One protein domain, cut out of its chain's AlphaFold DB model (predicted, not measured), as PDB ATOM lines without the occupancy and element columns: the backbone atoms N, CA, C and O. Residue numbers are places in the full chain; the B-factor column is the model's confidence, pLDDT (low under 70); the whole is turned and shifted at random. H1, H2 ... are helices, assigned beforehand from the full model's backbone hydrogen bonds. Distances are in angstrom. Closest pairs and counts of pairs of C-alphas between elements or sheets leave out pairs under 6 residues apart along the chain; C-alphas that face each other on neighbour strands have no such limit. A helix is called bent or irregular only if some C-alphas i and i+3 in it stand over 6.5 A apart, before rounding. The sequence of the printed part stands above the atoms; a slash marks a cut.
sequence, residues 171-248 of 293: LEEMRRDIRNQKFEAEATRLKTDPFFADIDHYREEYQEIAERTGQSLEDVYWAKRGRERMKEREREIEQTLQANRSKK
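What this domain is: This is residues 171 to 248 of the 293 residues of an uncharacterized protein of Paenibacillus contaminans (UniProt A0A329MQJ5). A long rod of helices has a small compact body in the middle, made of the second half of H1, the link after it, H2 and the first arm of the bent helix H3, and a free helical arm sticks out at each end. Residues 171 to 178 of H1 stick out at one end and residues 234 to 248 of H3 at the other, while H2 and H3a cross each other in the body and H3 turns a corner into its long second arm. The printed part has 78 residues with three named helices, in the order H1, H2, H3, and no named strand, and its class is all helix. The whole is loose, with a radius of gyration of the C-alphas of 16.3 A, and spans 61 by 19 by 14 A.

How they stand to each other: Start with H1, residues 171 to 190, and go on to H2, residues 203 to 213. The two are close but not clearly touching: their closest C-alphas, of Phe 183 and Gln 207, are 7.0 A apart, and they run opposite ways at a steep tilt of 60 degrees. Next comes H3, residues 217 to 248, assigned as one helix by its hydrogen bonds but bent: C-alphas 224 and 227 are 8.1 A apart. Read it as two arms, H3a, residues 217 to 224, and H3b, residues 227 to 248, about perpendicular at 88 degrees. H2 touches H3a, about perpendicular at 88 degrees, with the C-alphas of Ala 210 and Leu 217 closest at 6.1 A. H1 touches H3a with residues 183 to 190 alone; the closest C-alphas, of Glu 186 and Leu 217, are 6.7 A apart. These two run the same way at a steep tilt of 68 degrees, only just short of about perpendicular. H3b touches no helix but is near H3a, and it is apart from H1 and H2. In H1, H2, H3a and H3b every O i to N i+4 pair is within hydrogen-bond range.

Where its parts are: Find C-alpha 171 at (22.766, -20.139, 20.346); from there H1 runs 28.3 A to C-alpha 190. H2 begins at C-alpha 203, at (5.651, -31.480, 6.986), and is 15.0 A long. H3a measures 10.5 A, and H3b runs 31.7 A to C-alpha 248 at (-30.668, -29.636, -7.528).

The domain as a whole: The two C-alphas farthest apart, those of Leu 171 and Lys 248, are 61.0 A apart. Without the stretches that stand free, the body of 55 residues spans 31 by 20 by 15 A. Look at residues 191 to 202 for the long link from H1 to H2; the link from H2 to H3a is tight, with 3 residues. The printed part has no cut. Its mean pLDDT is 90.8, and no printed residue is under 70.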
ATOM      1  N   LEU A 171      23.060 -20.836  21.597       91.62
ATOM      2  CA  LEU A 171      22.766 -20.139  20.346       91.62
ATOM      3  C   LEU A 171      22.329 -21.094  19.231       91.62
ATOM      4  O   LEU A 171      21.423 -20.760  18.469       91.62
ATOM      5  N   GLU A 172      22.956 -22.260  19.103       91.06
ATOM      6  CA  GLU A 172      22.564 -23.284  18.131       91.06
ATOM      7  C   GLU A 172      21.183 -23.872  18.437       91.06
ATOM      8  O   GLU A 172      20.375 -24.029  17.519       91.06
ATOM      9  N   GLU A 173      20.884 -24.135  19.709       91.56
ATOM     10  CA  GLU A 173      19.582 -24.618  20.169       91.56
ATOM     11  C   GLU A 173      18.492 -23.571  19.925       91.56
ATOM     12  O   GLU A 173      17.514 -23.858  19.236       91.56
ATOM     13  N   MET A 174      18.718 -22.317  20.332       92.88
ATOM     14  CA  MET A 174      17.802 -21.212  20.038       92.88
ATOM     15  C   MET A 174      17.585 -21.032  18.532       92.88
ATOM     16  O   MET A 174      16.457 -20.841  18.083       92.88
ATOM     17  N   ARG A 175      18.644 -21.115  17.715       91.06
ATOM     18  CA  ARG A 175      18.521 -21.035  16.248       91.06
ATOM     19  C   ARG A 175      17.689 -22.180  15.685       91.06
ATOM     20  O   ARG A 175      16.915 -21.958  14.752       91.06
ATOM     21  N   ARG A 176      17.855 -23.393  16.215       90.38
ATOM     22  CA  ARG A 176      17.068 -24.562  15.818       90.38
ATOM     23  C   ARG A 176      15.602 -24.386  16.203       90.38
ATOM     24  O   ARG A 176      14.735 -24.641  15.371       90.38
ATOM     25  N   ASP A 177      15.327 -23.884  17.399       92.50
ATOM     26  CA  ASP A 177      13.969 -23.642  17.881       92.50
ATOM     27  C   ASP A 177      13.263 -22.549  17.088       92.50
ATOM     28  O   ASP A 177      12.148 -22.761  16.617       92.50
ATOM     29  N   ILE A 178      13.932 -21.420  16.840       92.50
ATOM     30  CA  ILE A 178      13.409 -20.346  15.984       92.50
ATOM     31  C   ILE A 178      13.093 -20.888  14.589       92.50
ATOM     32  O   ILE A 178      12.053 -20.571  14.011       92.50
ATOM     33  N   ARG A 179      13.968 -21.734  14.037       89.00
ATOM     34  CA  ARG A 179      13.753 -22.346  12.724       89.00
ATOM     35  C   ARG A 179      12.545 -23.284  12.723       89.00
ATOM     36  O   ARG A 179      11.709 -23.189  11.830       89.00
ATOM     37  N   ASN A 180      12.418 -24.141  13.733       91.06
ATOM     38  CA  ASN A 180      11.267 -25.029  13.885       91.06
ATOM     39  C   ASN A 180       9.961 -24.237  14.028       91.06
ATOM     40  O   ASN A 180       8.975 -24.552  13.362       91.06
ATOM     41  N   GLN A 181       9.970 -23.177  14.839       92.69
ATOM     42  CA  GLN A 181       8.830 -22.278  15.021       92.69
ATOM     43  C   GLN A 181       8.460 -21.554  13.725       92.69
ATOM     44  O   GLN A 181       7.278 -21.453  13.405       92.69
ATOM     45  N   LYS A 182       9.450 -21.102  12.942       93.81
ATOM     46  CA  LYS A 182       9.223 -20.503  11.619       93.81
ATOM     47  C   LYS A 182       8.456 -21.467  10.713       93.81
ATOM     48  O   LYS A 182       7.428 -21.093  10.155       93.81
ATOM     49  N   PHE A 183       8.910 -22.713  10.609       93.62
ATOM     50  CA  PHE A 183       8.244 -23.719   9.781       93.62
ATOM     51  C   PHE A 183       6.870 -24.126  10.320       93.62
ATOM     52  O   PHE A 183       5.956 -24.403   9.547       93.62
ATOM     53  N   GLU A 184       6.676 -24.125  11.637       93.06
ATOM     54  CA  GLU A 184       5.363 -24.359  12.236       93.06
ATOM     55  C   GLU A 184       4.368 -23.234  11.930       93.06
ATOM     56  O   GLU A 184       3.208 -23.496  11.590       93.06
ATOM     57  N   ALA A 185       4.826 -21.984  11.997       93.94
ATOM     58  CA  ALA A 185       4.035 -20.818  11.632       93.94
ATOM     59  C   ALA A 185       3.678 -20.832  10.139       93.94
ATOM     60  O   ALA A 185       2.515 -20.620   9.787       93.94
ATOM     61  N   GLU A 186       4.637 -21.152   9.264       93.75
ATOM     62  CA  GLU A 186       4.398 -21.322   7.826       93.75
ATOM     63  C   GLU A 186       3.379 -22.431   7.547       93.75
ATOM     64  O   GLU A 186       2.401 -22.199   6.838       93.75
ATOM     65  N   ALA A 187       3.534 -23.611   8.155       93.25
ATOM     66  CA  ALA A 187       2.582 -24.707   7.989       93.25
ATOM     67  C   ALA A 187       1.175 -24.314   8.466       93.25
ATOM     68  O   ALA A 187       0.185 -24.603   7.795       93.25
ATOM     69  N   THR A 188       1.069 -23.615   9.599       93.88
ATOM     70  CA  THR A 188      -0.217 -23.134  10.128       93.88
ATOM     71  C   THR A 188      -0.868 -22.115   9.196       93.88
ATOM     72  O   THR A 188      -2.074 -22.188   8.958       93.88
ATOM     73  N   ARG A 189      -0.078 -21.202   8.614       95.00
ATOM     74  CA  ARG A 189      -0.549 -20.256   7.594       95.00
ATOM     75  C   ARG A 189      -1.042 -20.990   6.349       95.00
ATOM     76  O   ARG A 189      -2.131 -20.687   5.874       95.00
ATOM     77  N   LEU A 190      -0.291 -21.968   5.848       93.38
ATOM     78  CA  LEU A 190      -0.636 -22.698   4.624       93.38
ATOM     79  C   LEU A 190      -1.935 -23.497   4.769       93.38
ATOM     80  O   LEU A 190      -2.749 -23.501   3.850       93.38
ATOM     81  N   LYS A 191      -2.209 -24.062   5.949       92.44
ATOM     82  CA  LYS A 191      -3.481 -24.756   6.234       92.44
ATOM     83  C   LYS A 191      -4.734 -23.893   6.079       92.44
ATOM     84  O   LYS A 191      -5.830 -24.444   5.994       92.44
ATOM     85  N   THR A 192      -4.608 -22.566   6.097       92.62
ATOM     86  CA  THR A 192      -5.764 -21.682   5.889       92.62
ATOM     87  C   THR A 192      -6.313 -21.771   4.464       92.62
ATOM     88  O   THR A 192      -7.506 -21.538   4.264       92.62
ATOM     89  N   ASP A 193      -5.490 -22.176   3.491       92.19
ATOM     90  CA  ASP A 193      -5.928 -22.460   2.129       92.19
ATOM     91  C   ASP A 193      -6.212 -23.972   1.965       92.19
ATOM     92  O   ASP A 193      -5.321 -24.803   2.179       92.19
ATOM     93  N   PRO A 194      -7.433 -24.362   1.537       87.25
ATOM     94  CA  PRO A 194      -7.784 -25.751   1.229       87.25
ATOM     95  C   PRO A 194      -6.854 -26.455   0.229       87.25
ATOM     96  O   PRO A 194      -6.851 -27.689   0.149       87.25
ATOM     97  N   PHE A 195      -6.094 -25.700  -0.568       90.94
ATOM     98  CA  PHE A 195      -5.074 -26.260  -1.443       90.94
ATOM     99  C   PHE A 195      -4.013 -27.038  -0.650       90.94
ATOM    100  O   PHE A 195      -3.718 -28.168  -1.024       90.94
ATOM    101  N   PHE A 196      -3.544 -26.516   0.487       93.75
ATOM    102  CA  PHE A 196      -2.494 -27.131   1.314       93.75
ATOM    103  C   PHE A 196      -3.043 -27.945   2.498       93.75
ATOM    104  O   PHE A 196      -2.343 -28.162   3.488       93.75
ATOM    105  N   ALA A 197      -4.297 -28.402   2.442       88.06
ATOM    106  CA  ALA A 197      -4.954 -29.095   3.560       88.06
ATOM    107  C   ALA A 197      -4.217 -30.362   4.047       88.06
ATOM    108  O   ALA A 197      -4.410 -30.808   5.176       88.06
ATOM    109  N   ASP A 198      -3.379 -30.952   3.203       89.44
ATOM    110  CA  ASP A 198      -2.619 -32.168   3.467       89.44
ATOM    111  C   ASP A 198      -1.165 -31.919   3.897       89.44
ATOM    112  O   ASP A 198      -0.436 -32.891   4.109       89.44
ATOM    113  N   ILE A 199      -0.751 -30.659   4.078       91.12
ATOM    114  CA  ILE A 199       0.637 -30.286   4.380       91.12
ATOM    115  C   ILE A 199       1.202 -30.981   5.628       91.12
ATOM    116  O   ILE A 199       2.386 -31.303   5.663       91.12
ATOM    117  N   ASP A 200       0.359 -31.307   6.611       90.62
ATOM    118  CA  ASP A 200       0.769 -32.032   7.823       90.62
ATOM    119  C   ASP A 200       1.339 -33.423   7.542       90.62
ATOM    120  O   ASP A 200       2.262 -33.856   8.228       90.62
ATOM    121  N   HIS A 201       0.843 -34.111   6.511       89.19
ATOM    122  CA  HIS A 201       1.307 -35.457   6.161       89.19
ATOM    123  C   HIS A 201       2.730 -35.447   5.592       89.19
ATOM    124  O   HIS A 201       3.405 -36.475   5.595       89.19
ATOM    125  N   TYR A 202       3.184 -34.291   5.103       89.06
ATOM    126  CA  TYR A 202       4.474 -34.124   4.437       89.06
ATOM    127  C   TYR A 202       5.376 -33.106   5.134       89.06
ATOM    128  O   TYR A 202       6.471 -32.839   4.645       89.06
ATOM    129  N   ARG A 203       4.950 -32.557   6.280       89.75
ATOM    130  CA  ARG A 203       5.651 -31.480   6.986       89.75
ATOM    131  C   ARG A 203       7.108 -31.830   7.262       89.75
ATOM    132  O   ARG A 203       7.972 -31.029   6.943       89.75
ATOM    133  N   GLU A 204       7.381 -33.013   7.812       89.88
ATOM    134  CA  GLU A 204       8.753 -33.441   8.128       89.88
ATOM    135  C   GLU A 204       9.638 -33.511   6.875       89.88
ATOM    136  O   GLU A 204      10.749 -32.989   6.866       89.88
ATOM    137  N   GLU A 205       9.130 -34.122   5.800       90.44
ATOM    138  CA  GLU A 205       9.864 -34.299   4.539       90.44
ATOM    139  C   GLU A 205      10.118 -32.948   3.856       90.44
ATOM    140  O   GLU A 205      11.201 -32.698   3.327       90.44
ATOM    141  N   TYR A 206       9.131 -32.050   3.875       93.56
ATOM    142  CA  TYR A 206       9.254 -30.731   3.260       93.56
ATOM    143  C   TYR A 206      10.104 -29.784   4.098       93.56
ATOM    144  O   TYR A 206      10.861 -29.008   3.520       93.56
ATOM    145  N   GLN A 207      10.054 -29.892   5.426       93.44
ATOM    146  CA  GLN A 207      10.934 -29.148   6.318       93.44
ATOM    147  C   GLN A 207      12.398 -29.529   6.079       93.44
ATOM    148  O   GLN A 207      13.224 -28.642   5.904       93.44
ATOM    149  N   GLU A 208      12.729 -30.819   5.980       92.25
ATOM    150  CA  GLU A 208      14.105 -31.259   5.702       92.25
ATOM    151  C   GLU A 208      14.637 -30.684   4.376       92.25
ATOM    152  O   GLU A 208      15.782 -30.234   4.276       92.25
ATOM    153  N   ILE A 209      13.790 -30.650   3.345       91.62
ATOM    154  CA  ILE A 209      14.155 -30.082   2.044       91.62
ATOM    155  C   ILE A 209      14.307 -28.564   2.136       91.62
ATOM    156  O   ILE A 209      15.308 -28.048   1.645       91.62
ATOM    157  N   ALA A 210      13.359 -27.876   2.775       92.94
ATOM    158  CA  ALA A 210      13.377 -26.431   2.980       92.94
ATOM    159  C   ALA A 210      14.622 -25.987   3.757       92.94
ATOM    160  O   ALA A 210      15.260 -24.998   3.403       92.94
ATOM    161  N   GLU A 211      15.030 -26.755   4.769       92.19
ATOM    162  CA  GLU A 211      16.262 -26.512   5.522       92.19
ATOM    163  C   GLU A 211      17.513 -26.636   4.655       92.19
ATOM    164  O   GLU A 211      18.443 -25.842   4.796       92.19
ATOM    165  N   ARG A 212      17.536 -27.606   3.739       90.81
ATOM    166  CA  ARG A 212      18.673 -27.822   2.841       90.81
ATOM    167  C   ARG A 212      18.743 -26.788   1.717       90.81
ATOM    168  O   ARG A 212      19.842 -26.453   1.287       90.81
ATOM    169  N   THR A 213      17.602 -26.336   1.198       90.44
ATOM    170  CA  THR A 213      17.540 -25.421   0.044       90.44
ATOM    171  C   THR A 213      17.371 -23.954   0.434       90.44
ATOM    172  O   THR A 213      17.525 -23.091  -0.424       90.44
ATOM    173  N   GLY A 214      17.056 -23.657   1.697       89.19
ATOM    174  CA  GLY A 214      16.750 -22.303   2.161       89.19
ATOM    175  C   GLY A 214      15.405 -21.764   1.659       89.19
ATOM    176  O   GLY A 214      15.168 -20.561   1.734       89.19
ATOM    177  N   GLN A 215      14.539 -22.630   1.130       92.75
ATOM    178  CA  GLN A 215      13.238 -22.258   0.567       92.75
ATOM    179  C   GLN A 215      12.135 -22.236   1.633       92.75
ATOM    180  O   GLN A 215      12.293 -22.796   2.719       92.75
ATOM    181  N   SER A 216      11.005 -21.599   1.318       93.69
ATOM    182  CA  SER A 216       9.808 -21.677   2.162       93.69
ATOM    183  C   SER A 216       9.134 -23.049   2.044       93.69
ATOM    184  O   SER A 216       9.298 -23.753   1.040       93.69
ATOM    185  N   LEU A 217       8.326 -23.437   3.040       93.50
ATOM    186  CA  LEU A 217       7.521 -24.665   2.935       93.50
ATOM    187  C   LEU A 217       6.539 -24.624   1.760       93.50
ATOM    188  O   LEU A 217       6.224 -25.667   1.188       93.50
ATOM    189  N   GLU A 218       6.073 -23.430   1.394       94.38
ATOM    190  CA  GLU A 218       5.168 -23.218   0.268       94.38
ATOM    191  C   GLU A 218       5.845 -23.578  -1.061       94.38
ATOM    192  O   GLU A 218       5.308 -24.372  -1.836       94.38
ATOM    193  N   ASP A 219       7.059 -23.074  -1.290       94.19
ATOM    194  CA  ASP A 219       7.824 -23.343  -2.513       94.19
ATOM    195  C   ASP A 219       8.160 -24.830  -2.645       94.19
ATOM    196  O   ASP A 219       8.019 -25.426  -3.717       94.19
ATOM    197  N   VAL A 220       8.554 -25.459  -1.533       94.44
ATOM    198  CA  VAL A 220       8.839 -26.899  -1.498       94.44
ATOM    199  C   VAL A 220       7.577 -27.707  -1.801       94.44
ATOM    200  O   VAL A 220       7.637 -28.669  -2.573       94.44
ATOM    201  N   TYR A 221       6.423 -27.300  -1.260       94.19
ATOM    202  CA  TYR A 221       5.140 -27.934  -1.556       94.19
ATOM    203  C   TYR A 221       4.801 -27.830  -3.046       94.19
ATOM    204  O   TYR A 221       4.469 -28.833  -3.686       94.19
ATOM    205  N   TRP A 222       4.929 -26.640  -3.637       93.38
ATOM    206  CA  TRP A 222       4.684 -26.434  -5.065       93.38
ATOM    207  C   TRP A 222       5.615 -27.270  -5.942       93.38
ATOM    208  O   TRP A 222       5.149 -27.918  -6.884       93.38
ATOM    209  N   ALA A 223       6.902 -27.323  -5.598       92.56
ATOM    210  CA  ALA A 223       7.902 -28.092  -6.328       92.56
ATOM    211  C   ALA A 223       7.655 -29.607  -6.259       92.56
ATOM    212  O   ALA A 223       7.882 -30.317  -7.241       92.56
ATOM    213  N   LYS A 224       7.196 -30.120  -5.110       92.62
ATOM    214  CA  LYS A 224       6.995 -31.561  -4.904       92.62
ATOM    215  C   LYS A 224       5.619 -32.055  -5.314       92.62
ATOM    216  O   LYS A 224       5.531 -33.112  -5.931       92.62
ATOM    217  N   ARG A 225       4.562 -31.319  -4.972       90.69
ATOM    218  CA  ARG A 225       3.177 -31.789  -5.105       90.69
ATOM    219  C   ARG A 225       2.240 -30.814  -5.806       90.69
ATOM    220  O   ARG A 225       1.141 -31.215  -6.179       90.69
ATOM    221  N   GLY A 226       2.662 -29.583  -6.085       89.00
ATOM    222  CA  GLY A 226       1.802 -28.555  -6.680       89.00
ATOM    223  C   GLY A 226       0.984 -29.040  -7.885       89.00
ATOM    224  O   GLY A 226      -0.234 -28.881  -7.921       89.00
ATOM    225  N   ARG A 227       1.617 -29.732  -8.843       88.38
ATOM    226  CA  ARG A 227       0.926 -30.271 -10.034       88.38
ATOM    227  C   ARG A 227      -0.076 -31.385  -9.723       88.38
ATOM    228  O   ARG A 227      -1.108 -31.475 -10.384       88.38
ATOM    229  N   GLU A 228       0.239 -32.260  -8.776       88.56
ATOM    230  CA  GLU A 228      -0.638 -33.372  -8.400       88.56
ATOM    231  C   GLU A 228      -1.840 -32.859  -7.610       88.56
ATOM    232  O   GLU A 228      -2.980 -33.172  -7.957       88.56
ATOM    233  N   ARG A 229      -1.598 -31.980  -6.631       89.81
ATOM    234  CA  ARG A 229      -2.648 -31.368  -5.816       89.81
ATOM    235  C   ARG A 229      -3.612 -30.528  -6.651       89.81
ATOM    236  O   ARG A 229      -4.816 -30.586  -6.417       89.81
ATOM    237  N   MET A 230      -3.124 -29.814  -7.671       90.19
ATOM    238  CA  MET A 230      -3.986 -29.094  -8.621       90.19
ATOM    239  C   MET A 230      -4.982 -30.032  -9.316       90.19
ATOM    240  O   MET A 230      -6.179 -29.759  -9.312       90.19
ATOM    241  N   LYS A 231      -4.522 -31.183  -9.824       90.69
ATOM    242  CA  LYS A 231      -5.398 -32.179 -10.468       90.69
ATOM    243  C   LYS A 231      -6.386 -32.815  -9.490       90.69
ATOM    244  O   LYS A 231      -7.524 -33.104  -9.855       90.69
ATOM    245  N   GLU A 232      -5.961 -33.078  -8.258       88.31
ATOM    246  CA  GLU A 232      -6.848 -33.591  -7.207       88.31
ATOM    247  C   GLU A 232      -7.945 -32.580  -6.875       88.31
ATOM    248  O   GLU A 232      -9.122 -32.935  -6.843       88.31
ATOM    249  N   ARG A 233      -7.577 -31.305  -6.732       87.56
ATOM    250  CA  ARG A 233      -8.518 -30.218  -6.467       87.56
ATOM    251  C   ARG A 233      -9.498 -30.007  -7.617       87.56
ATOM    252  O   ARG A 233     -10.684 -29.815  -7.365       87.56
ATOM    253  N   GLU A 234      -9.046 -30.084  -8.868       89.12
ATOM    254  CA  GLU A 234      -9.932 -30.056 -10.040       89.12
ATOM    255  C   GLU A 234     -10.987 -31.167  -9.956       89.12
ATOM    256  O   GLU A 234     -12.182 -30.897 -10.082       89.12
ATOM    257  N   ARG A 235     -10.575 -32.400  -9.632       90.25
ATOM    258  CA  ARG A 235     -11.503 -33.529  -9.448       90.25
ATOM    259  C   ARG A 235     -12.463 -33.316  -8.277       90.25
ATOM    260  O   ARG A 235     -13.646 -33.623  -8.407       90.25
ATOM    261  N   GLU A 236     -11.989 -32.800  -7.144       87.69
ATOM    262  CA  GLU A 236     -12.832 -32.471  -5.983       87.69
ATOM    263  C   GLU A 236     -13.893 -31.417  -6.350       87.69
ATOM    264  O   GLU A 236     -15.077 -31.555  -6.016       87.69
ATOM    265  N   ILE A 237     -13.503 -30.382  -7.098       88.75
ATOM    266  CA  ILE A 237     -14.413 -29.344  -7.595       88.75
ATOM    267  C   ILE A 237     -15.433 -29.945  -8.570       88.75
ATOM    268  O   ILE A 237     -16.633 -29.698  -8.445       88.75
ATOM    269  N   GLU A 238     -15.006 -30.780  -9.513       89.81
ATOM    270  CA  GLU A 238     -15.917 -31.448 -10.444       89.81
ATOM    271  C   GLU A 238     -16.930 -32.338  -9.719       89.81
ATOM    272  O   GLU A 238     -18.131 -32.272  -9.999       89.81
ATOM    273  N   GLN A 239     -16.478 -33.130  -8.745       90.38
ATOM    274  CA  GLN A 239     -17.343 -34.001  -7.952       90.38
ATOM    275  C   GLN A 239     -18.343 -33.200  -7.117       90.38
ATOM    276  O   GLN A 239     -19.529 -33.534  -7.084       90.38
ATOM    277  N   THR A 240     -17.906 -32.114  -6.475       88.69
ATOM    278  CA  THR A 240     -18.807 -31.246  -5.704       88.69
ATOM    279  C   THR A 240     -19.819 -30.542  -6.606       88.69
ATOM    280  O   THR A 240     -21.002 -30.467  -6.262       88.69
ATOM    281  N   LEU A 241     -19.419 -30.098  -7.799       90.25
ATOM    282  CA  LEU A 241     -20.328 -29.536  -8.800       90.25
ATOM    283  C   LEU A 241     -21.343 -30.571  -9.296       90.25
ATOM    284  O   LEU A 241     -22.535 -30.260  -9.371       90.25
ATOM    285  N   GLN A 242     -20.911 -31.796  -9.597       88.88
ATOM    286  CA  GLN A 242     -21.801 -32.890  -9.991       88.88
ATOM    287  C   GLN A 242     -22.784 -33.247  -8.871       88.88
ATOM    288  O   GLN A 242     -23.983 -33.347  -9.127       88.88
ATOM    289  N   ALA A 243     -22.316 -33.348  -7.625       87.50
ATOM    290  CA  ALA A 243     -23.159 -33.609  -6.459       87.50
ATOM    291  C   ALA A 243     -24.175 -32.481  -6.209       87.50
ATOM    292  O   ALA A 243     -25.331 -32.726  -5.863       87.50
ATOM    293  N   ASN A 244     -23.780 -31.224  -6.417       86.06
ATOM    294  CA  ASN A 244     -24.687 -30.084  -6.307       86.06
ATOM    295  C   ASN A 244     -25.714 -30.060  -7.446       86.06
ATOM    296  O   ASN A 244     -26.881 -29.731  -7.217       86.06
ATOM    297  N   ARG A 245     -25.314 -30.430  -8.669       83.94
ATOM    298  CA  ARG A 245     -26.228 -30.577  -9.811       83.94
ATOM    299  C   ARG A 245     -27.226 -31.708  -9.582       83.94
ATOM    300  O   ARG A 245     -28.417 -31.473  -9.764       83.94
ATOM    301  N   SER A 246     -26.784 -32.879  -9.124       82.44
ATOM    302  CA  SER A 246     -27.666 -34.016  -8.844       82.44
ATOM    303  C   SER A 246     -28.640 -33.713  -7.703       82.44
ATOM    304  O   SER A 246     -29.829 -33.978  -7.848       82.44
ATOM    305  N   LYS A 247     -28.197 -33.047  -6.625       83.31
ATOM    306  CA  LYS A 247     -29.085 -32.554  -5.554       83.31
ATOM    307  C   LYS A 247     -30.132 -31.566  -6.075       83.31
ATOM    308  O   LYS A 247     -31.306 -31.686  -5.736       83.31
ATOM    309  N   LYS A 248     -29.736 -30.606  -6.921       80.00
ATOM    310  CA  LYS A 248     -30.668 -29.636  -7.528       80.00
ATOM    311  C   LYS A 248     -31.651 -30.293  -8.500       80.00
ATOM    312  O   LYS A 248     -32.797 -29.860  -8.561       80.00
TER     313      LYS A 248